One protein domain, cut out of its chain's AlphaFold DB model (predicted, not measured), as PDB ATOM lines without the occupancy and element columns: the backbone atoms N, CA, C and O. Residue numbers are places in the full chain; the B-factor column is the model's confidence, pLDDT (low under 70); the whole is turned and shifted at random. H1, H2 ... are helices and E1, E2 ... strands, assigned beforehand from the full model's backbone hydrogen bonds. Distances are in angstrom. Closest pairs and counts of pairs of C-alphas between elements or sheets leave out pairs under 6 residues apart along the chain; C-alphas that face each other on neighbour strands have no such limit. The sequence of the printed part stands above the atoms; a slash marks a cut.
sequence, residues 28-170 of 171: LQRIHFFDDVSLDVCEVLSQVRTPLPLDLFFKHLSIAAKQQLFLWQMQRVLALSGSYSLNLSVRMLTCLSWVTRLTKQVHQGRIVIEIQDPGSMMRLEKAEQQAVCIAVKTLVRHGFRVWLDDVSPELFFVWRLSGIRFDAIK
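What this domain is: This is residues 28 to 170 of the 171 residues of the protein "EAL domain" of Citrobacter freundii (UniProt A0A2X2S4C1). A curled, strongly twisted sheet of six strands has two long helices, H2 and H5, on one face, making two layers; the short helix H3 sits between these two, away from the sheet. E1 and E2 make a hairpin at one edge, while the short H1 and H4 only graze the sheet and H6 is not on it. The printed part has 143 residues with six named helices and six named strands, along the chain E1 E2 H1 H2 E3 H3 E4 H4 H5 E5 H6 E6. The sheet order is E1 E2 E3 E4 E5 E6, mixed, and the class is mixed, helices and strands. The whole is compact and rounded, with a radius of gyration of the C-alphas of 14.8 A and spans of 38 by 38 by 31 A.

How they stand to each other: Edge strand E1, residues 28 to 31, is antiparallel to E2, residues 41 to 48, at 143 degrees, with N 29 and O 43 2.9 A apart, within hydrogen-bond range. E2 is parallel to E3, residues 83 to 89, with N 44 and O 85 at 2.9 A. E3 is parallel to E4, residues 111 to 116, with N 88 and O 114 at 2.8 A. E4 is parallel to E5, residues 145 to 149, with N 147 and O 113 at 2.8 A. E5 is parallel to edge strand E6, residues 168 to 170, with N 170 and O 148 at 2.9 A. H2, residues 63 to 78, is on the sheet at a height of 8.5 A, over E3 and only just over E2, where 3 of its C-alphas fall; it runs along the strands, at 1 degrees to E3 on the local plane. Its closest C-alphas to E3 are those of Phe 70 and Leu 86, 7.0 A. H5, residues 126 to 141, is also on the sheet; the closest C-alphas of H5 and E5 are those of Val 140 and Val 146, 7.1 A. H3, residues 96 to 102, touches H5 at a shallow tilt of 23 degrees, the same way, closest at the C-alphas of Val 99 and Ala 135, 6.2 A. H3 is close to but not clearly touching H2, at the C-alphas of Leu 71 and Leu 102, 7.6 A. H1, residues 54 to 60, only grazes the sheet; H4, residues 118 to 123, is only just on it, with 5 pairs of C-alphas within 10 A, and only grazes it. H6, residues 156 to 161, is near H4, with 9 pairs of C-alphas within 10 A. Four strand-helix-strand units, parallel neighbour strands joined through helices, have right-handed crossovers: E2, H1 H2, E3; E3, H3, E4; E4, H4 H5, E5; E5, H6, E6. Every O i to N i+4 pair is within range in H1, H2, H3, H5 and H6; H4 has 0 of 2, but 3 of 3 O i to N i+3 pairs.

Where its parts are: E1 begins at C-alpha 28 (45.506, -40.249, -28.238). From first to last C-alpha, H5 measures 22.7 A, H2 22.4 A, E2 21.8 A and E3 19.7 A. H5 begins at C-alpha 126 (49.452, -16.488, -2.045), and E6 ends at C-alpha 170 (58.025, -34.341, -18.728).

The domain as a whole: The C-alphas farthest apart, of Pro 51 and Gly 163, are 41.2 A apart. The printed part has no cut and no long link. Its mean pLDDT is 91.7; residues 37 to 38 are under 70.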
ATOM      1  N   LEU A  28      44.643 -39.573 -29.202       97.38
ATOM      2  CA  LEU A  28      45.506 -40.249 -28.238       97.38
ATOM      3  C   LEU A  28      46.923 -40.316 -28.807       97.38
ATOM      4  O   LEU A  28      47.101 -40.727 -29.954       97.38
ATOM      5  N   GLN A  29      47.910 -39.895 -28.024       95.88
ATOM      6  CA  GLN A  29      49.318 -39.942 -28.402       95.88
ATOM      7  C   GLN A  29      50.095 -40.751 -27.372       95.88
ATOM      8  O   GLN A  29      50.067 -40.434 -26.190       95.88
ATOM      9  N   ARG A  30      50.780 -41.811 -27.805       92.56
ATOM     10  CA  ARG A  30      51.552 -42.651 -26.887       92.56
ATOM     11  C   ARG A  30      52.732 -41.871 -26.311       92.56
ATOM     12  O   ARG A  30      53.438 -41.190 -27.055       92.56
ATOM     13  N   ILE A  31      52.943 -42.006 -25.008       90.50
ATOM     14  CA  ILE A  31      54.102 -41.465 -24.301       90.50
ATOM     15  C   ILE A  31      55.139 -42.576 -24.200       90.50
ATOM     16  O   ILE A  31      54.836 -43.681 -23.753       90.50
ATOM     17  N   HIS A  32      56.354 -42.284 -24.648       82.94
ATOM     18  CA  HIS A  32      57.469 -43.217 -24.583       82.94
ATOM     19  C   HIS A  32      58.323 -42.900 -23.359       82.94
ATOM     20  O   HIS A  32      58.839 -41.792 -23.232       82.94
ATOM     21  N   PHE A  33      58.483 -43.883 -22.480       82.44
ATOM     22  CA  PHE A  33      59.377 -43.799 -21.334       82.44
ATOM     23  C   PHE A  33      60.713 -44.441 -21.693       82.44
ATOM     24  O   PHE A  33      60.744 -45.577 -22.169       82.44
ATOM     25  N   PHE A  34      61.810 -43.719 -21.464       77.38
ATOM     26  CA  PHE A  34      63.154 -44.226 -21.746       77.38
ATOM     27  C   PHE A  34      63.559 -45.357 -20.792       77.38
ATOM     28  O   PHE A  34      64.117 -46.354 -21.244       77.38
ATOM     29  N   ASP A  35      63.215 -45.232 -19.506       74.31
ATOM     30  CA  ASP A  35      63.671 -46.155 -18.456       74.31
ATOM     31  C   ASP A  35      62.651 -47.252 -18.102       74.31
ATOM     32  O   ASP A  35      62.976 -48.182 -17.366       74.31
ATOM     33  N   ASP A  36      61.418 -47.172 -18.618       71.56
ATOM     34  CA  ASP A  36      60.371 -48.164 -18.350       71.56
ATOM     35  C   ASP A  36      59.394 -48.314 -19.523       71.56
ATOM     36  O   ASP A  36      58.319 -47.716 -19.575       71.56
ATOM     37  N   VAL A  37      59.753 -49.181 -20.468       63.84
ATOM     38  CA  VAL A  37      58.937 -49.483 -21.656       63.84
ATOM     39  C   VAL A  37      57.609 -50.175 -21.292       63.84
ATOM     40  O   VAL A  37      56.718 -50.277 -22.134       63.84
ATOM     41  N   SER A  38      57.450 -50.655 -20.050       65.25
ATOM     42  CA  SER A  38      56.212 -51.298 -19.596       65.25
ATOM     43  C   SER A  38      55.103 -50.297 -19.256       65.25
ATOM     44  O   SER A  38      53.925 -50.668 -19.223       65.25
ATOM     45  N   LEU A  39      55.451 -49.020 -19.058       77.06
ATOM     46  CA  LEU A  39      54.479 -47.957 -18.838       77.06
ATOM     47  C   LEU A  39      53.801 -47.560 -20.151       77.06
ATOM     48  O   LEU A  39      54.352 -46.840 -20.979       77.06
ATOM     49  N   ASP A  40      52.552 -47.995 -20.307       86.31
ATOM     50  CA  ASP A  40      51.713 -47.641 -21.450       86.31
ATOM     51  C   ASP A  40      50.723 -46.529 -21.081       86.31
ATOM     52  O   ASP A  40      49.622 -46.782 -20.575       86.31
ATOM     53  N   VAL A  41      51.139 -45.278 -21.290       93.81
ATOM     54  CA  VAL A  41      50.300 -44.091 -21.076       93.81
ATOM     55  C   VAL A  41      50.092 -43.362 -22.399       93.81
ATOM     56  O   VAL A  41      51.042 -43.089 -23.130       93.81
ATOM     57  N   CYS A  42      48.840 -43.013 -22.691       96.62
ATOM     58  CA  CYS A  42      48.485 -42.163 -23.822       96.62
ATOM     59  C   CYS A  42      48.116 -40.753 -23.345       96.62
ATOM     60  O   CYS A  42      47.201 -40.587 -22.540       96.62
ATOM     61  N   GLU A  43      48.768 -39.738 -23.897       96.81
ATOM     62  CA  GLU A  43      48.366 -38.345 -23.746       96.81
ATOM     63  C   GLU A  43      47.053 -38.092 -24.489       96.81
ATOM     64  O   GLU A  43      46.880 -38.476 -25.654       96.81
ATOM     65  N   VAL A  44      46.112 -37.442 -23.804       98.00
ATOM     66  CA  VAL A  44      44.801 -37.090 -24.349       98.00
ATOM     67  C   VAL A  44      44.823 -35.660 -24.861       98.00
ATOM     68  O   VAL A  44      44.706 -34.691 -24.112       98.00
ATOM     69  N   LEU A  45      44.876 -35.531 -26.181       97.00
ATOM     70  CA  LEU A  45      44.884 -34.252 -26.875       97.00
ATOM     71  C   LEU A  45      43.508 -33.952 -27.459       97.00
ATOM     72  O   LEU A  45      42.748 -34.851 -27.819       97.00
ATOM     73  N   SER A  46      43.165 -32.673 -27.567       96.06
ATOM     74  CA  SER A  46      41.923 -32.252 -28.221       96.06
ATOM     75  C   SER A  46      42.123 -32.136 -29.731       96.06
ATOM     76  O   SER A  46      43.107 -31.563 -30.195       96.06
ATOM     77  N   GLN A  47      41.168 -32.645 -30.506       95.94
ATOM     78  CA  GLN A  47      41.054 -32.335 -31.930       95.94
ATOM     79  C   GLN A  47      40.240 -31.051 -32.072       95.94
ATOM     80  O   GLN A  47      39.098 -30.988 -31.611       95.94
ATOM     81  N   VAL A  48      40.832 -30.027 -32.685       94.88
ATOM     82  CA  VAL A  48      40.237 -28.691 -32.787       94.88
ATOM     83  C   VAL A  48      40.119 -28.286 -34.251       94.88
ATOM     84  O   VAL A  48      41.078 -28.392 -35.011       94.88
ATOM     85  N   ARG A  49      38.945 -27.793 -34.645       94.19
ATOM     86  CA  ARG A  49      38.700 -27.180 -35.952       94.19
ATOM     87  C   ARG A  49      38.710 -25.663 -35.802       94.19
ATOM     88  O   ARG A  49      37.675 -25.052 -35.555       94.19
ATOM     89  N   THR A  50      39.886 -25.069 -35.958       91.81
ATOM     90  CA  THR A  50      40.108 -23.633 -35.778       91.81
ATOM     91  C   THR A  50      41.146 -23.112 -36.777       91.81
ATOM     92  O   THR A  50      42.049 -23.867 -37.136       91.81
ATOM     93  N   PRO A  51      41.043 -21.854 -37.248       90.94
ATOM     94  CA  PRO A  51      42.117 -21.216 -38.011       90.94
ATOM     95  C   PRO A  51      43.262 -20.707 -37.115       90.94
ATOM     96  O   PRO A  51      44.290 -20.278 -37.630       90.94
ATOM     97  N   LEU A  52      43.086 -20.704 -35.788       92.12
ATOM     98  CA  LEU A  52      44.095 -20.233 -34.841       92.12
ATOM     99  C   LEU A  52      45.162 -21.311 -34.574       92.12
ATOM    100  O   LEU A  52      44.846 -22.498 -34.550       92.12
ATOM    101  N   PRO A  53      46.410 -20.923 -34.264       94.56
ATOM    102  CA  PRO A  53      47.358 -21.822 -33.612       94.56
ATOM    103  C   PRO A  53      46.757 -22.429 -32.334       94.56
ATOM    104  O   PRO A  53      46.101 -21.723 -31.561       94.56
ATOM    105  N   LEU A  54      46.990 -23.725 -32.094       91.44
ATOM    106  CA  LEU A  54      46.384 -24.454 -30.971       91.44
ATOM    107  C   LEU A  54      46.723 -23.828 -29.613       91.44
ATOM    108  O   LEU A  54      45.830 -23.663 -28.783       91.44
ATOM    109  N   ASP A  55      47.968 -23.394 -29.417       88.81
ATOM    110  CA  ASP A  55      48.401 -22.752 -28.170       88.81
ATOM    111  C   ASP A  55      47.605 -21.477 -27.888       88.81
ATOM    112  O   ASP A  55      47.183 -21.227 -26.758       88.81
ATOM    113  N   LEU A  56      47.329 -20.688 -28.932       91.88
ATOM    114  CA  LEU A  56      46.481 -19.509 -28.810       91.88
ATOM    115  C   LEU A  56      45.038 -19.913 -28.522       91.88
ATOM    116  O   LEU A  56      44.438 -19.340 -27.616       91.88
ATOM    117  N   PHE A  57      44.481 -20.901 -29.224       94.19
ATOM    118  CA  PHE A  57      43.121 -21.381 -28.967       94.19
ATOM    119  C   PHE A  57      42.925 -21.776 -27.494       94.19
ATOM    120  O   PHE A  57      42.050 -21.231 -26.820       94.19
ATOM    121  N   PHE A  58      43.785 -22.645 -26.949       93.56
ATOM    122  CA  PHE A  58      43.670 -23.082 -25.554       93.56
ATOM    123  C   PHE A  58      43.993 -21.973 -24.554       93.56
ATOM    124  O   PHE A  58      43.400 -21.937 -23.474       93.56
ATOM    125  N   LYS A  59      44.889 -21.035 -24.880       91.31
ATOM    126  CA  LYS A  59      45.169 -19.882 -24.014       91.31
ATOM    127  C   LYS A  59      43.938 -18.994 -23.821       91.31
ATOM    128  O   LYS A  59      43.746 -18.510 -22.707       91.31
ATOM    129  N   HIS A  60      43.106 -18.833 -24.853       92.75
ATOM    130  CA  HIS A  60      41.890 -18.014 -24.799       92.75
ATOM    131  C   HIS A  60      40.703 -18.691 -24.109       92.75
ATOM    132  O   HIS A  60      39.789 -17.982 -23.697       92.75
ATOM    133  N   LEU A  61      40.712 -20.020 -23.945       94.56
ATOM    134  CA  LEU A  61      39.649 -20.696 -23.201       94.56
ATOM    135  C   LEU A  61      39.592 -20.192 -21.754       94.56
ATOM    136  O   LEU A  61      40.603 -20.172 -21.038       94.56
ATOM    137  N   SER A  62      38.385 -19.871 -21.300       95.19
ATOM    138  CA  SER A  62      38.103 -19.577 -19.903       95.19
ATOM    139  C   SER A  62      38.456 -20.766 -19.007       95.19
ATOM    140  O   SER A  62      38.483 -21.927 -19.426       95.19
ATOM    141  N   ILE A  63      38.699 -20.498 -17.722       94.62
ATOM    142  CA  ILE A  63      38.970 -21.569 -16.752       94.62
ATOM    143  C   ILE A  63      37.792 -22.548 -16.675       94.62
ATOM    144  O   ILE A  63      38.013 -23.755 -16.618       94.62
ATOM    145  N   ALA A  64      36.555 -22.052 -16.757       95.00
ATOM    146  CA  ALA A  64      35.362 -22.892 -16.790       95.00
ATOM    147  C   ALA A  64      35.323 -23.792 -18.039       95.00
ATOM    148  O   ALA A  64      35.040 -24.985 -17.921       95.00
ATOM    149  N   ALA A  65      35.663 -23.258 -19.219       96.12
ATOM    150  CA  ALA A  65      35.775 -24.042 -20.449       96.12
ATOM    151  C   ALA A  65      36.845 -25.136 -20.325       96.12
ATOM    152  O   ALA A  65      36.572 -26.294 -20.635       96.12
ATOM    153  N   LYS A  66      38.032 -24.809 -19.801       96.56
ATOM    154  CA  LYS A  66      39.115 -25.786 -19.580       96.56
ATOM    155  C   LYS A  66      38.712 -26.887 -18.599       96.56
ATOM    156  O   LYS A  66      38.953 -28.062 -18.851       96.56
ATOM    157  N   GLN A  67      38.044 -26.526 -17.507       97.12
ATOM    158  CA  GLN A  67      37.503 -27.469 -16.524       97.12
ATOM    159  C   GLN A  67      36.455 -28.412 -17.119       97.12
ATOM    160  O   GLN A  67      36.458 -29.609 -16.821       97.12
ATOM    161  N   GLN A  68      35.563 -27.886 -17.959       96.38
ATOM    162  CA  GLN A  68      34.575 -28.696 -18.664       96.38
ATOM    163  C   GLN A  68      35.236 -29.609 -19.701       96.38
ATOM    164  O   GLN A  68      34.876 -30.784 -19.787       96.38
ATOM    165  N   LEU A  69      36.221 -29.099 -20.443       96.94
ATOM    166  CA  LEU A  69      36.997 -29.873 -21.406       96.94
ATOM    167  C   LEU A  69      37.714 -31.045 -20.732       96.94
ATOM    168  O   LEU A  69      37.586 -32.172 -21.200       96.94
ATOM    169  N   PHE A  70      38.387 -30.802 -19.607       97.69
ATOM    170  CA  PHE A  70      39.085 -31.839 -18.847       97.69
ATOM    171  C   PHE A  70      38.142 -32.977 -18.437       97.69
ATOM    172  O   PHE A  70      38.427 -34.149 -18.681       97.69
ATOM    173  N   LEU A  71      36.982 -32.647 -17.855       96.81
ATOM    174  CA  LEU A  71      35.993 -33.652 -17.453       96.81
ATOM    175  C   LEU A  71      35.432 -34.414 -18.659       96.81
ATOM    176  O   LEU A  71      35.262 -35.630 -18.589       96.81
ATOM    177  N   TRP A  72      35.176 -33.720 -19.769       96.12
ATOM    178  CA  TRP A  72      34.716 -34.353 -21.001       96.12
ATOM    179  C   TRP A  72      35.766 -35.318 -21.567       96.12
ATOM    180  O   TRP A  72      35.433 -36.463 -21.865       96.12
ATOM    181  N   GLN A  73      37.036 -34.912 -21.651       97.75
ATOM    182  CA  GLN A  73      38.131 -35.778 -22.094       97.75
ATOM    183  C   GLN A  73      38.274 -37.000 -21.176       97.75
ATOM    184  O   GLN A  73      38.350 -38.126 -21.668       97.75
ATOM    185  N   MET A  74      38.226 -36.797 -19.855       97.69
ATOM    186  CA  MET A  74      38.303 -37.870 -18.860       97.69
ATOM    187  C   MET A  74      37.179 -38.893 -19.058       97.69
ATOM    188  O   MET A  74      37.440 -40.091 -19.113       97.69
ATOM    189  N   GLN A  75      35.935 -38.444 -19.240       95.62
ATOM    190  CA  GLN A  75      34.803 -39.339 -19.501       95.62
ATOM    191  C   GLN A  75      34.988 -40.161 -20.782       95.62
ATOM    192  O   GLN A  75      34.659 -41.347 -20.799       95.62
ATOM    193  N   ARG A  76      35.532 -39.555 -21.846       95.75
ATOM    194  CA  ARG A  76      35.769 -40.245 -23.123       95.75
ATOM    195  C   ARG A  76      36.784 -41.368 -22.980       95.75
ATOM    196  O   ARG A  76      36.539 -42.459 -23.483       95.75
ATOM    197  N   VAL A  77      37.889 -41.127 -22.279       97.19
ATOM    198  CA  VAL A  77      38.945 -42.138 -22.132       97.19
ATOM    199  C   VAL A  77      38.648 -43.166 -21.048       97.19
ATOM    200  O   VAL A  77      39.091 -44.305 -21.148       97.19
ATOM    201  N   LEU A  78      37.831 -42.833 -20.046       95.81
ATOM    202  CA  LEU A  78      37.397 -43.814 -19.050       95.81
ATOM    203  C   LEU A  78      36.498 -44.910 -19.633       95.81
ATOM    204  O   LEU A  78      36.441 -45.991 -19.044       95.81
ATOM    205  N   ALA A  79      35.854 -44.662 -20.777       93.44
ATOM    206  CA  ALA A  79      35.130 -45.676 -21.545       93.44
ATOM    207  C   ALA A  79      36.055 -46.656 -22.294       93.44
ATOM    208  O   ALA A  79      35.587 -47.672 -22.797       93.44
ATOM    209  N   LEU A  80      37.351 -46.352 -22.371       94.75
ATOM    210  CA  LEU A  80      38.371 -47.159 -23.029       94.75
ATOM    211  C   LEU A  80      39.253 -47.869 -21.989       94.75
ATOM    212  O   LEU A  80      39.290 -47.497 -20.810       94.75
ATOM    213  N   SER A  81      39.984 -48.893 -22.429       92.50
ATOM    214  CA  SER A  81      41.026 -49.554 -21.640       92.50
ATOM    215  C   SER A  81      42.369 -48.845 -21.796       92.50
ATOM    216  O   SER A  81      42.781 -48.564 -22.920       92.50
ATOM    217  N   GLY A  82      43.091 -48.650 -20.696       94.06
ATOM    218  CA  GLY A  82      44.441 -48.084 -20.708       94.06
ATOM    219  C   GLY A  82      44.658 -47.054 -19.606       94.06
ATOM    220  O   GLY A  82      43.771 -46.825 -18.778       94.06
ATOM    221  N   SER A  83      45.845 -46.447 -19.616       95.56
ATOM    222  CA  SER A  83      46.195 -45.297 -18.779       95.56
ATOM    223  C   SER A  83      46.329 -44.039 -19.630       95.56
ATOM    224  O   SER A  83      46.855 -44.090 -20.742       95.56
ATOM    225  N   TYR A  84      45.885 -42.906 -19.094       97.75
ATOM    226  CA  TYR A  84      45.788 -41.660 -19.847       97.75
ATOM    227  C   TYR A  84      46.333 -40.479 -19.056       97.75
ATOM    228  O   TYR A  84      45.974 -40.328 -17.887       97.75
ATOM    229  N   SER A  85      47.148 -39.632 -19.693       97.81
ATOM    230  CA  SER A  85      47.475 -38.308 -19.156       97.81
ATOM    231  C   SER A  85      46.530 -37.255 -19.722       97.81
ATOM    232  O   SER A  85      46.172 -37.276 -20.902       97.81
ATOM    233  N   LEU A  86      46.056 -36.370 -18.847       98.06
ATOM    234  CA  LEU A  86      45.198 -35.254 -19.215       98.06
ATOM    235  C   LEU A  86      45.810 -33.939 -18.761       98.06
ATOM    236  O   LEU A  86      46.156 -33.766 -17.589       98.06
ATOM    237  N   ASN A  87      45.828 -33.001 -19.698       96.94
ATOM    238  CA  ASN A  87      46.391 -31.675 -19.526       96.94
ATOM    239  C   ASN A  87      45.521 -30.819 -18.607       96.94
ATOM    240  O   ASN A  87      44.327 -30.618 -18.846       96.94
ATOM    241  N   LEU A  88      46.133 -30.294 -17.550       96.94
ATOM    242  CA  LEU A  88      45.476 -29.486 -16.537       96.94
ATOM    243  C   LEU A  88      46.309 -28.233 -16.270       96.94
ATOM    244  O   LEU A  88      47.427 -28.297 -15.777       96.94
ATOM    245  N   SER A  89      45.741 -27.062 -16.550       94.75
ATOM    246  CA  SER A  89      46.433 -25.800 -16.256       94.75
ATOM    247  C   SER A  89      46.370 -25.466 -14.765       94.75
ATOM    248  O   SER A  89      45.323 -25.642 -14.135       94.75
ATOM    249  N   VAL A  90      47.443 -24.897 -14.207       94.50
ATOM    250  CA  VAL A  90      47.535 -24.535 -12.775       94.50
ATOM    251  C   VAL A  90      46.321 -23.727 -12.295       94.50
ATOM    252  O   VAL A  90      45.769 -23.996 -11.229       94.50
ATOM    253  N   ARG A  91      45.826 -22.778 -13.104       95.19
ATOM    254  CA  ARG A  91      44.664 -21.937 -12.756       95.19
ATOM    255  C   ARG A  91      43.352 -22.707 -12.581       95.19
ATOM    256  O   ARG A  91      42.442 -22.194 -11.945       95.19
ATOM    257  N   MET A  92      43.224 -23.926 -13.103       96.75
ATOM    258  CA  MET A  92      42.043 -24.760 -12.844       96.75
ATOM    259  C   MET A  92      42.000 -25.263 -11.396       96.75
ATOM    260  O   MET A  92      40.909 -25.485 -10.868       96.75
ATOM    261  N   LEU A  93      43.169 -25.413 -10.760       96.69
ATOM    262  CA  LEU A  93      43.329 -25.933  -9.397       96.69
ATOM    263  C   LEU A  93      42.994 -24.905  -8.314       96.69
ATOM    264  O   LEU A  93      42.798 -25.285  -7.163       96.69
ATOM    265  N   THR A  94      42.876 -23.620  -8.659       96.31
ATOM    266  CA  THR A  94      42.462 -22.585  -7.697       96.31
ATOM    267  C   THR A  94      40.984 -22.727  -7.309       96.31
ATOM    268  O   THR A  94      40.570 -22.296  -6.234       96.31
ATOM    269  N   CYS A  95      40.174 -23.401  -8.136       96.94
ATOM    270  CA  CYS A  95      38.768 -23.677  -7.859       96.94
ATOM    271  C   CYS A  95      38.596 -24.986  -7.069       96.94
ATOM    272  O   CYS A  95      38.285 -26.041  -7.627       96.94
ATOM    273  N   LEU A  96      38.748 -24.922  -5.743       97.19
ATOM    274  CA  LEU A  96      38.655 -26.106  -4.874       97.19
ATOM    275  C   LEU A  96      37.304 -26.837  -4.963       97.19
ATOM    276  O   LEU A  96      37.253 -28.059  -4.836       97.19
ATOM    277  N   SER A  97      36.204 -26.127  -5.231       97.12
ATOM    278  CA  SER A  97      34.893 -26.762  -5.414       97.12
ATOM    279  C   SER A  97      34.837 -27.632  -6.675       97.12
ATOM    280  O   SER A  97      34.202 -28.688  -6.660       97.12
ATOM    281  N   TRP A  98      35.527 -27.239  -7.751       97.56
ATOM    282  CA  TRP A  98      35.678 -28.072  -8.943       97.56
ATOM    283  C   TRP A  98      36.572 -29.281  -8.664       97.56
ATOM    284  O   TRP A  98      36.201 -30.392  -9.038       97.56
ATOM    285  N   VAL A  99      37.673 -29.103  -7.929       98.19
ATOM    286  CA  VAL A  99      38.559 -30.210  -7.525       98.19
ATOM    287  C   VAL A  99      37.790 -31.257  -6.714       98.19
ATOM    288  O   VAL A  99      37.863 -32.443  -7.018       98.19
ATOM    289  N   THR A 100      36.956 -30.833  -5.763       97.38
ATOM    290  CA  THR A 100      36.074 -31.733  -4.998       97.38
ATOM    291  C   THR A 100      35.044 -32.459  -5.871       97.38
ATOM    292  O   THR A 100      34.595 -33.549  -5.524       97.38
ATOM    293  N   ARG A 101      34.622 -31.892  -7.009       96.38
ATOM    294  CA  ARG A 101      33.785 -32.621  -7.983       96.38
ATOM    295  C   ARG A 101      34.606 -33.620  -8.792       96.38
ATOM    296  O   ARG A 101      34.114 -34.712  -9.074       96.38
ATOM    297  N   LEU A 102      35.835 -33.254  -9.151       97.19
ATOM    298  CA  LEU A 102      36.756 -34.120  -9.876       97.19
ATOM    299  C   LEU A 102      37.126 -35.362  -9.052       97.19
ATOM    300  O   LEU A 102      37.120 -36.465  -9.588       97.19
ATOM    301  N   THR A 103      37.333 -35.228  -7.740       96.69
ATOM    302  CA  THR A 103      37.658 -36.377  -6.874       96.69
ATOM    303  C   THR A 103      36.538 -37.407  -6.736       96.69
ATOM    304  O   THR A 103      36.788 -38.527  -6.303       96.69
ATOM    305  N   LYS A 104      35.304 -37.062  -7.123       95.88
ATOM    306  CA  LYS A 104      34.167 -37.995  -7.141       95.88
ATOM    307  C   LYS A 104      34.133 -38.878  -8.391       95.88
ATOM    308  O   LYS A 104      33.293 -39.770  -8.470       95.88
ATOM    309  N   GLN A 105      34.987 -38.621  -9.383       95.12
ATOM    310  CA  GLN A 105      35.044 -39.433 -10.595       95.12
ATOM    311  C   GLN A 105      35.750 -40.763 -10.309       95.12
ATOM    312  O   GLN A 105      36.867 -40.787  -9.800       95.12
ATOM    313  N   VAL A 106      35.125 -41.881 -10.675       93.94
ATOM    314  CA  VAL A 106      35.729 -43.211 -10.524       93.94
ATOM    315  C   VAL A 106      36.661 -43.478 -11.702       93.94
ATOM    316  O   VAL A 106      36.204 -43.601 -12.836       93.94
ATOM    317  N   HIS A 107      37.963 -43.592 -11.436       95.12
ATOM    318  CA  HIS A 107      38.972 -43.763 -12.488       95.12
ATOM    319  C   HIS A 107      39.948 -44.931 -12.279       95.12
ATOM    320  O   HIS A 107      40.712 -45.239 -13.189       95.12
ATOM    321  N   GLN A 108      39.938 -45.593 -11.114       93.81
ATOM    322  CA  GLN A 108      40.739 -46.802 -10.839       93.81
ATOM    323  C   GLN A 108      42.251 -46.636 -11.126       93.81
ATOM    324  O   GLN A 108      42.885 -47.526 -11.681       93.81
ATOM    325  N   GLY A 109      42.829 -45.467 -10.822       93.06
ATOM    326  CA  GLY A 109      44.257 -45.181 -11.063       93.06
ATOM    327  C   GLY A 109      44.662 -44.993 -12.537       93.06
ATOM    328  O   GLY A 109      45.832 -44.753 -12.833       93.06
ATOM    329  N   ARG A 110      43.706 -45.040 -13.478       95.56
ATOM    330  CA  ARG A 110      43.965 -44.938 -14.928       95.56
ATOM    331  C   ARG A 110      44.235 -43.521 -15.431       95.56
ATOM    332  O   ARG A 110      44.535 -43.347 -16.606       95.56
ATOM    333  N   ILE A 111      44.110 -42.516 -14.569       97.81
ATOM    334  CA  ILE A 111      44.211 -41.107 -14.949       97.81
ATOM    335  C   ILE A 111      45.428 -40.482 -14.279       97.81
ATOM    336  O   ILE A 111      45.576 -40.521 -13.055       97.81
ATOM    337  N   VAL A 112      46.277 -39.908 -15.119       97.19
ATOM    338  CA  VAL A 112      47.404 -39.058 -14.764       97.19
ATOM    339  C   VAL A 112      46.995 -37.613 -15.046       97.19
ATOM    340  O   VAL A 112      46.462 -37.305 -16.111       97.19
ATOM    341  N   ILE A 113      47.229 -36.722 -14.091       97.38
ATOM    342  CA  ILE A 113      47.060 -35.282 -14.266       97.38
ATOM    343  C   ILE A 113      48.407 -34.696 -14.655       97.38
ATOM    344  O   ILE A 113      49.355 -34.760 -13.880       97.38
ATOM    345  N   GLU A 114      48.469 -34.103 -15.835       96.31
ATOM    346  CA  GLU A 114      49.653 -33.432 -16.355       96.31
ATOM    347  C   GLU A 114      49.498 -31.928 -16.114       96.31
ATOM    348  O   GLU A 114      48.677 -31.263 -16.751       96.31
ATOM    349  N   ILE A 115      50.206 -31.400 -15.109       95.06
ATOM    350  CA  ILE A 115      50.138 -29.977 -14.764       95.06
ATOM    351  C   ILE A 115      50.955 -29.185 -15.783       95.06
ATOM    352  O   ILE A 115      52.184 -29.231 -15.761       95.06
ATOM    353  N   GLN A 116      50.252 -28.431 -16.627       91.25
ATOM    354  CA  GLN A 116      50.837 -27.606 -17.684       91.25
ATOM    355  C   GLN A 116      51.135 -26.177 -17.231       91.25
ATOM    356  O   GLN A 116      50.399 -25.606 -16.414       91.25
ATOM    357  N   ASP A 117      52.166 -25.587 -17.844       84.81
ATOM    358  CA  ASP A 117      52.695 -24.250 -17.536       84.81
ATOM    359  C   ASP A 117      52.896 -24.060 -16.017       84.81
ATOM    360  O   ASP A 117      52.260 -23.202 -15.385       84.81
ATOM    361  N   PRO A 118      53.758 -24.878 -15.383       85.38
ATOM    362  CA  PRO A 118      54.009 -24.822 -13.946       85.38
ATOM    363  C   PRO A 118      54.561 -23.465 -13.492       85.38
ATOM    364  O   PRO A 118      54.409 -23.102 -12.323       85.38
ATOM    365  N   GLY A 119      55.149 -22.680 -14.403       86.75
ATOM    366  CA  GLY A 119      55.597 -21.313 -14.142       86.75
ATOM    367  C   GLY A 119      54.463 -20.342 -13.823       86.75
ATOM    368  O   GLY A 119      54.672 -19.364 -13.098       86.75
ATOM    369  N   SER A 120      53.238 -20.630 -14.268       88.62
ATOM    370  CA  SER A 120      52.064 -19.823 -13.927       88.62
ATOM    371  C   SER A 120      51.763 -19.784 -12.422       88.62
ATOM    372  O   SER A 120      51.168 -18.808 -11.965       88.62
ATOM    373  N   MET A 121      52.255 -20.755 -11.639       89.75
ATOM    374  CA  MET A 121      52.184 -20.766 -10.171       89.75
ATOM    375  C   MET A 121      52.767 -19.490  -9.545       89.75
ATOM    376  O   MET A 121      52.201 -18.949  -8.598       89.75
ATOM    377  N   MET A 122      53.851 -18.952 -10.113       88.81
ATOM    378  CA  MET A 122      54.513 -17.738  -9.610       88.81
ATOM    379  C   MET A 122      53.711 -16.458  -9.850       88.81
ATOM    380  O   MET A 122      53.986 -15.431  -9.236       88.81
ATOM    381  N   ARG A 123      52.721 -16.511 -10.745       90.75
ATOM    382  CA  ARG A 123      51.843 -15.381 -11.088       90.75
ATOM    383  C   ARG A 123      50.532 -15.395 -10.303       90.75
ATOM    384  O   ARG A 123      49.677 -14.548 -10.550       90.75
ATOM    385  N   LEU A 124      50.342 -16.388  -9.439       92.19
ATOM    386  CA  LEU A 124      49.185 -16.506  -8.566       92.19
ATOM    387  C   LEU A 124      49.413 -15.745  -7.265       92.19
ATOM    388  O   LEU A 124      50.540 -15.661  -6.772       92.19
ATOM    389  N   GLU A 125      48.331 -15.260  -6.670       94.44
ATOM    390  CA  GLU A 125      48.375 -14.731  -5.311       94.44
ATOM    391  C   GLU A 125      48.649 -15.846  -4.292       94.44
ATOM    392  O   GLU A 125      48.392 -17.023  -4.540       94.44
ATOM    393  N   LYS A 126      49.124 -15.495  -3.089       92.44
ATOM    394  CA  LYS A 126      49.452 -16.488  -2.045       92.44
ATOM    395  C   LYS A 126      48.280 -17.420  -1.711       92.44
ATOM    396  O   LYS A 126      48.489 -18.617  -1.523       92.44
ATOM    397  N   ALA A 127      47.056 -16.890  -1.658       94.75
ATOM    398  CA  ALA A 127      45.859 -17.688  -1.395       94.75
ATOM    399  C   ALA A 127      45.572 -18.682  -2.536       94.75
ATOM    400  O   ALA A 127      45.256 -19.845  -2.286       94.75
ATOM    401  N   GLU A 128      45.746 -18.252  -3.787       95.31
ATOM    402  CA  GLU A 128      45.603 -19.108  -4.964       95.31
ATOM    403  C   GLU A 128      46.696 -20.184  -5.013       95.31
ATOM    404  O   GLU A 128      46.393 -21.350  -5.255       95.31
ATOM    405  N   GLN A 129      47.951 -19.836  -4.710       93.88
ATOM    406  CA  GLN A 129      49.051 -20.798  -4.590       93.88
ATOM    407  C   GLN A 129      48.745 -21.861  -3.525       93.88
ATOM    408  O   GLN A 129      48.918 -23.060  -3.749       93.88
ATOM    409  N   GLN A 130      48.232 -21.443  -2.365       93.50
ATOM    410  CA  GLN A 130      47.817 -22.375  -1.322       93.50
ATOM    411  C   GLN A 130      46.668 -23.277  -1.794       93.50
ATOM    412  O   GLN A 130      46.696 -24.482  -1.528       93.50
ATOM    413  N   ALA A 131      45.694 -22.732  -2.530       95.94
ATOM    414  CA  ALA A 131      44.609 -23.511  -3.122       95.94
ATOM    415  C   ALA A 131      45.136 -24.565  -4.110       95.94
ATOM    416  O   ALA A 131      44.745 -25.726  -4.009       95.94
ATOM    417  N   VAL A 132      46.090 -24.216  -4.979       95.50
ATOM    418  CA  VAL A 132      46.759 -25.174  -5.878       95.50
ATOM    419  C   VAL A 132      47.411 -26.306  -5.079       95.50
ATOM    420  O   VAL A 132      47.174 -27.481  -5.359       95.50
ATOM    421  N   CYS A 133      48.176 -25.980  -4.035       94.38
ATOM    422  CA  CYS A 133      48.827 -26.983  -3.191       94.38
ATOM    423  C   CYS A 133      47.820 -27.934  -2.521       94.38
ATOM    424  O   CYS A 133      48.045 -29.147  -2.464       94.38
ATOM    425  N   ILE A 134      46.704 -27.397  -2.017       95.75
ATOM    426  CA  ILE A 134      45.610 -28.187  -1.433       95.75
ATOM    427  C   ILE A 134      44.974 -29.080  -2.499       95.75
ATOM    428  O   ILE A 134      44.746 -30.264  -2.243       95.75
ATOM    429  N   ALA A 135      44.712 -28.539  -3.686       97.12
ATOM    430  CA  ALA A 135      44.089 -29.257  -4.783       97.12
ATOM    431  C   ALA A 135      44.921 -30.466  -5.216       97.12
ATOM    432  O   ALA A 135      44.404 -31.580  -5.236       97.12
ATOM    433  N   VAL A 136      46.219 -30.281  -5.475       95.81
ATOM    434  CA  VAL A 136      47.099 -31.382  -5.900       95.81
ATOM    435  C   VAL A 136      47.195 -32.459  -4.822       95.81
ATOM    436  O   VAL A 136      47.003 -33.637  -5.113       95.81
ATOM    437  N   LYS A 137      47.389 -32.078  -3.550       95.06
ATOM    438  CA  LYS A 137      47.393 -33.039  -2.429       95.06
ATOM    439  C   LYS A 137      46.074 -33.807  -2.329       95.06
ATOM    440  O   LYS A 137      46.073 -34.994  -2.012       95.06
ATOM    441  N   THR A 138      44.954 -33.140  -2.596       96.38
ATOM    442  CA  THR A 138      43.622 -33.757  -2.585       96.38
ATOM    443  C   THR A 138      43.464 -34.754  -3.730       96.38
ATOM    444  O   THR A 138      42.961 -35.851  -3.497       96.38
ATOM    445  N   LEU A 139      43.935 -34.417  -4.931       96.81
ATOM    446  CA  LEU A 139      43.904 -35.299  -6.099       96.81
ATOM    447  C   LEU A 139      44.768 -36.548  -5.876       96.81
ATOM    448  O   LEU A 139      44.272 -37.661  -6.030       96.81
ATOM    449  N   VAL A 140      46.004 -36.387  -5.394       95.06
ATOM    450  CA  VAL A 140      46.892 -37.519  -5.067       95.06
ATOM    451  C   VAL A 140      46.251 -38.453  -4.034       95.06
ATOM    452  O   VAL A 140      46.242 -39.668  -4.210       95.06
ATOM    453  N   ARG A 141      45.623 -37.904  -2.983       94.69
ATOM    454  CA  ARG A 141      44.899 -38.703  -1.972       94.69
ATOM    455  C   ARG A 141      43.723 -39.505  -2.539       94.69
ATOM    456  O   ARG A 141      43.326 -40.482  -1.916       94.69
ATOM    457  N   HIS A 142      43.172 -39.101  -3.683       96.31
ATOM    458  CA  HIS A 142      42.094 -39.815  -4.373       96.31
ATOM    459  C   HIS A 142      42.607 -40.718  -5.504       96.31
ATOM    460  O   HIS A 142      41.816 -41.218  -6.297       96.31
ATOM    461  N   GLY A 143      43.918 -40.975  -5.554       94.88
ATOM    462  CA  GLY A 143      44.521 -41.964  -6.446       94.88
ATOM    463  C   GLY A 143      44.898 -41.437  -7.827       94.88
ATOM    464  O   GLY A 143      45.261 -42.238  -8.690       94.88
ATOM    465  N   PHE A 144      44.813 -40.125  -8.065       96.38
ATOM    466  CA  PHE A 144      45.389 -39.532  -9.270       96.38
ATOM    467  C   PHE A 144      46.915 -39.571  -9.180       96.38
ATOM    468  O   PHE A 144      47.489 -39.168  -8.168       96.38
ATOM    469  N   ARG A 145      47.559 -39.994 -10.269       94.94
ATOM    470  CA  ARG A 145      48.978 -39.704 -10.496       94.94
ATOM    471  C   ARG A 145      49.111 -38.276 -11.004       94.94
ATOM    472  O   ARG A 145      48.218 -37.801 -11.708       94.94
ATOM    473  N   VAL A 146      50.193 -37.592 -10.660       94.81
ATOM    474  CA  VAL A 146      50.414 -36.196 -11.043       94.81
ATOM    475  C   VAL A 146      51.807 -36.029 -11.622       94.81
ATOM    476  O   VAL A 146      52.804 -36.334 -10.968       94.81
ATOM    477  N   TRP A 147      51.862 -35.510 -12.841       94.44
ATOM    478  CA  TRP A 147      53.088 -35.147 -13.536       94.44
ATOM    479  C   TRP A 147      53.197 -33.638 -13.681       94.44
ATOM    480  O   TRP A 147      52.198 -32.914 -13.619       94.44
ATOM    481  N   LEU A 148      54.427 -33.181 -13.874       92.19
ATOM    482  CA  LEU A 148      54.742 -31.791 -14.163       92.19
ATOM    483  C   LEU A 148      55.291 -31.702 -15.588       92.19
ATOM    484  O   LEU A 148      56.217 -32.440 -15.916       92.19
ATOM    485  N   ASP A 149      54.703 -30.840 -16.410       90.69
ATOM    486  CA  ASP A 149      55.066 -30.663 -17.820       90.69
ATOM    487  C   ASP A 149      55.893 -29.386 -18.006       90.69
ATOM    488  O   ASP A 149      55.539 -28.348 -17.443       90.69
ATOM    489  N   ASP A 150      56.993 -29.480 -18.756       84.88
ATOM    490  CA  ASP A 150      57.894 -28.380 -19.141       84.88
ATOM    491  C   ASP A 150      58.268 -27.452 -17.965       84.88
ATOM    492  O   ASP A 150      58.125 -26.223 -17.991       84.88
ATOM    493  N   VAL A 151      58.692 -28.056 -16.847       83.12
ATOM    494  CA  VAL A 151      59.157 -27.298 -15.680       83.12
ATOM    495  C   VAL A 151      60.603 -26.867 -15.876       83.12
ATOM    496  O   VAL A 151      61.522 -27.683 -15.909       83.12
ATOM    497  N   SER A 152      60.832 -25.555 -15.921       82.12
ATOM    498  CA  SER A 152      62.200 -25.045 -15.922       82.12
ATOM    499  C   SER A 152      62.886 -25.339 -14.570       82.12
ATOM    500  O   SER A 152      62.230 -25.279 -13.517       82.12
ATOM    501  N   PRO A 153      64.199 -25.640 -14.542       80.25
ATOM    502  CA  PRO A 153      64.919 -25.968 -13.306       80.25
ATOM    503  C   PRO A 153      64.768 -24.913 -12.200       80.25
ATOM    504  O   PRO A 153      64.698 -25.244 -11.016       80.25
ATOM    505  N   GLU A 154      64.658 -23.639 -12.577       78.56
ATOM    506  CA  GLU A 154      64.513 -22.505 -11.661       78.56
ATOM    507  C   GLU A 154      63.162 -22.523 -10.934       78.56
ATOM    508  O   GLU A 154      63.052 -22.086  -9.785       78.56
ATOM    509  N   LEU A 155      62.125 -23.064 -11.578       78.31
ATOM    510  CA  LEU A 155      60.774 -23.169 -11.030       78.31
ATOM    511  C   LEU A 155      60.587 -24.421 -10.169       78.31
ATOM    512  O   LEU A 155      59.639 -24.495  -9.379       78.31
ATOM    513  N   PHE A 156      61.509 -25.381 -10.255       77.38
ATOM    514  CA  PHE A 156      61.435 -26.630  -9.504       77.38
ATOM    515  C   PHE A 156      61.404 -26.402  -7.987       77.38
ATOM    516  O   PHE A 156      60.708 -27.105  -7.254       77.38
ATOM    517  N   PHE A 157      62.108 -25.377  -7.496       77.75
ATOM    518  CA  PHE A 157      62.159 -25.059  -6.069       77.75
ATOM    519  C   PHE A 157      60.779 -24.724  -5.482       77.75
ATOM    520  O   PHE A 157      60.443 -25.183  -4.391       77.75
ATOM    521  N   VAL A 158      59.950 -23.985  -6.221       78.69
ATOM    522  CA  VAL A 158      58.609 -23.558  -5.782       78.69
ATOM    523  C   VAL A 158      57.707 -24.772  -5.589       78.69
ATOM    524  O   VAL A 158      57.050 -24.928  -4.556       78.69
ATOM    525  N   TRP A 159      57.738 -25.682  -6.558       84.31
ATOM    526  CA  TRP A 159      56.992 -26.930  -6.499       84.31
ATOM    527  C   TRP A 159      57.549 -27.884  -5.443       84.31
ATOM    528  O   TRP A 159      56.772 -28.532  -4.748       84.31
ATOM    529  N   ARG A 160      58.863 -27.906  -5.210       80.62
ATOM    530  CA  ARG A 160      59.471 -28.683  -4.121       80.62
ATOM    531  C   ARG A 160      59.020 -28.205  -2.738       80.62
ATOM    532  O   ARG A 160      58.691 -29.033  -1.888       80.62
ATOM    533  N   LEU A 161      58.951 -26.891  -2.513       79.38
ATOM    534  CA  LEU A 161      58.501 -26.312  -1.240       79.38
ATOM    535  C   LEU A 161      57.034 -26.621  -0.912       79.38
ATOM    536  O   LEU A 161      56.655 -26.634   0.258       79.38
ATOM    537  N   SER A 162      56.208 -26.927  -1.915       76.50
ATOM    538  CA  SER A 162      54.814 -27.332  -1.696       76.50
ATOM    539  C   SER A 162      54.674 -28.659  -0.922       76.50
ATOM    540  O   SER A 162      53.606 -28.958  -0.367       76.50
ATOM    541  N   GLY A 163      55.743 -29.467  -0.881       80.19
ATOM    542  CA  GLY A 163      55.749 -30.818  -0.318       80.19
ATOM    543  C   GLY A 163      54.967 -31.837  -1.155       80.19
ATOM    544  O   GLY A 163      54.630 -32.906  -0.647       80.19
ATOM    545  N   ILE A 164      54.630 -31.504  -2.403       82.12
ATOM    546  CA  ILE A 164      54.017 -32.423  -3.365       82.12
ATOM    547  C   ILE A 164      55.105 -33.338  -3.934       82.12
ATOM    548  O   ILE A 164      56.199 -32.886  -4.271       82.12
ATOM    549  N   ARG A 165      54.796 -34.631  -4.047       83.94
ATOM    550  CA  ARG A 165      55.599 -35.585  -4.815       83.94
ATOM    551  C   ARG A 165      54.918 -35.794  -6.162       83.94
ATOM    552  O   ARG A 165      53.736 -36.120  -6.183       83.94
ATOM    553  N   PHE A 166      55.662 -35.568  -7.238       88.62
ATOM    554  CA  PHE A 166      55.222 -35.834  -8.604       88.62
ATOM    555  C   PHE A 166      55.681 -37.229  -9.015       88.62
ATOM    556  O   PHE A 166      56.786 -37.636  -8.658       88.62
ATOM    557  N   ASP A 167      54.836 -37.947  -9.750       90.00
ATOM    558  CA  ASP A 167      55.142 -39.296 -10.234       90.00
ATOM    559  C   ASP A 167      56.100 -39.274 -11.435       90.00
ATOM    560  O   ASP A 167      56.815 -40.245 -11.662       90.00
ATOM    561  N   ALA A 168      56.124 -38.176 -12.197       88.31
ATOM    562  CA  ALA A 168      57.075 -37.936 -13.280       88.31
ATOM    563  C   ALA A 168      57.189 -36.435 -13.603       88.31
ATOM    564  O   ALA A 168      56.326 -35.632 -13.231       88.31
ATOM    565  N   ILE A 169      58.254 -36.077 -14.319       86.00
ATOM    566  CA  ILE A 169      58.460 -34.763 -14.936       86.00
ATOM    567  C   ILE A 169      58.666 -35.008 -16.429       86.00
ATOM    568  O   ILE A 169      59.486 -35.853 -16.793       86.00
ATOM    569  N   LYS A 170      57.909 -34.305 -17.269       83.94
ATOM    570  CA  LYS A 170      58.025 -34.341 -18.728       83.94
ATOM    571  C   LYS A 170      58.784 -33.091 -19.177       83.94
ATOM    572  O   LYS A 170      58.474 -31.996 -18.709       83.94
TER     573      LYS A 170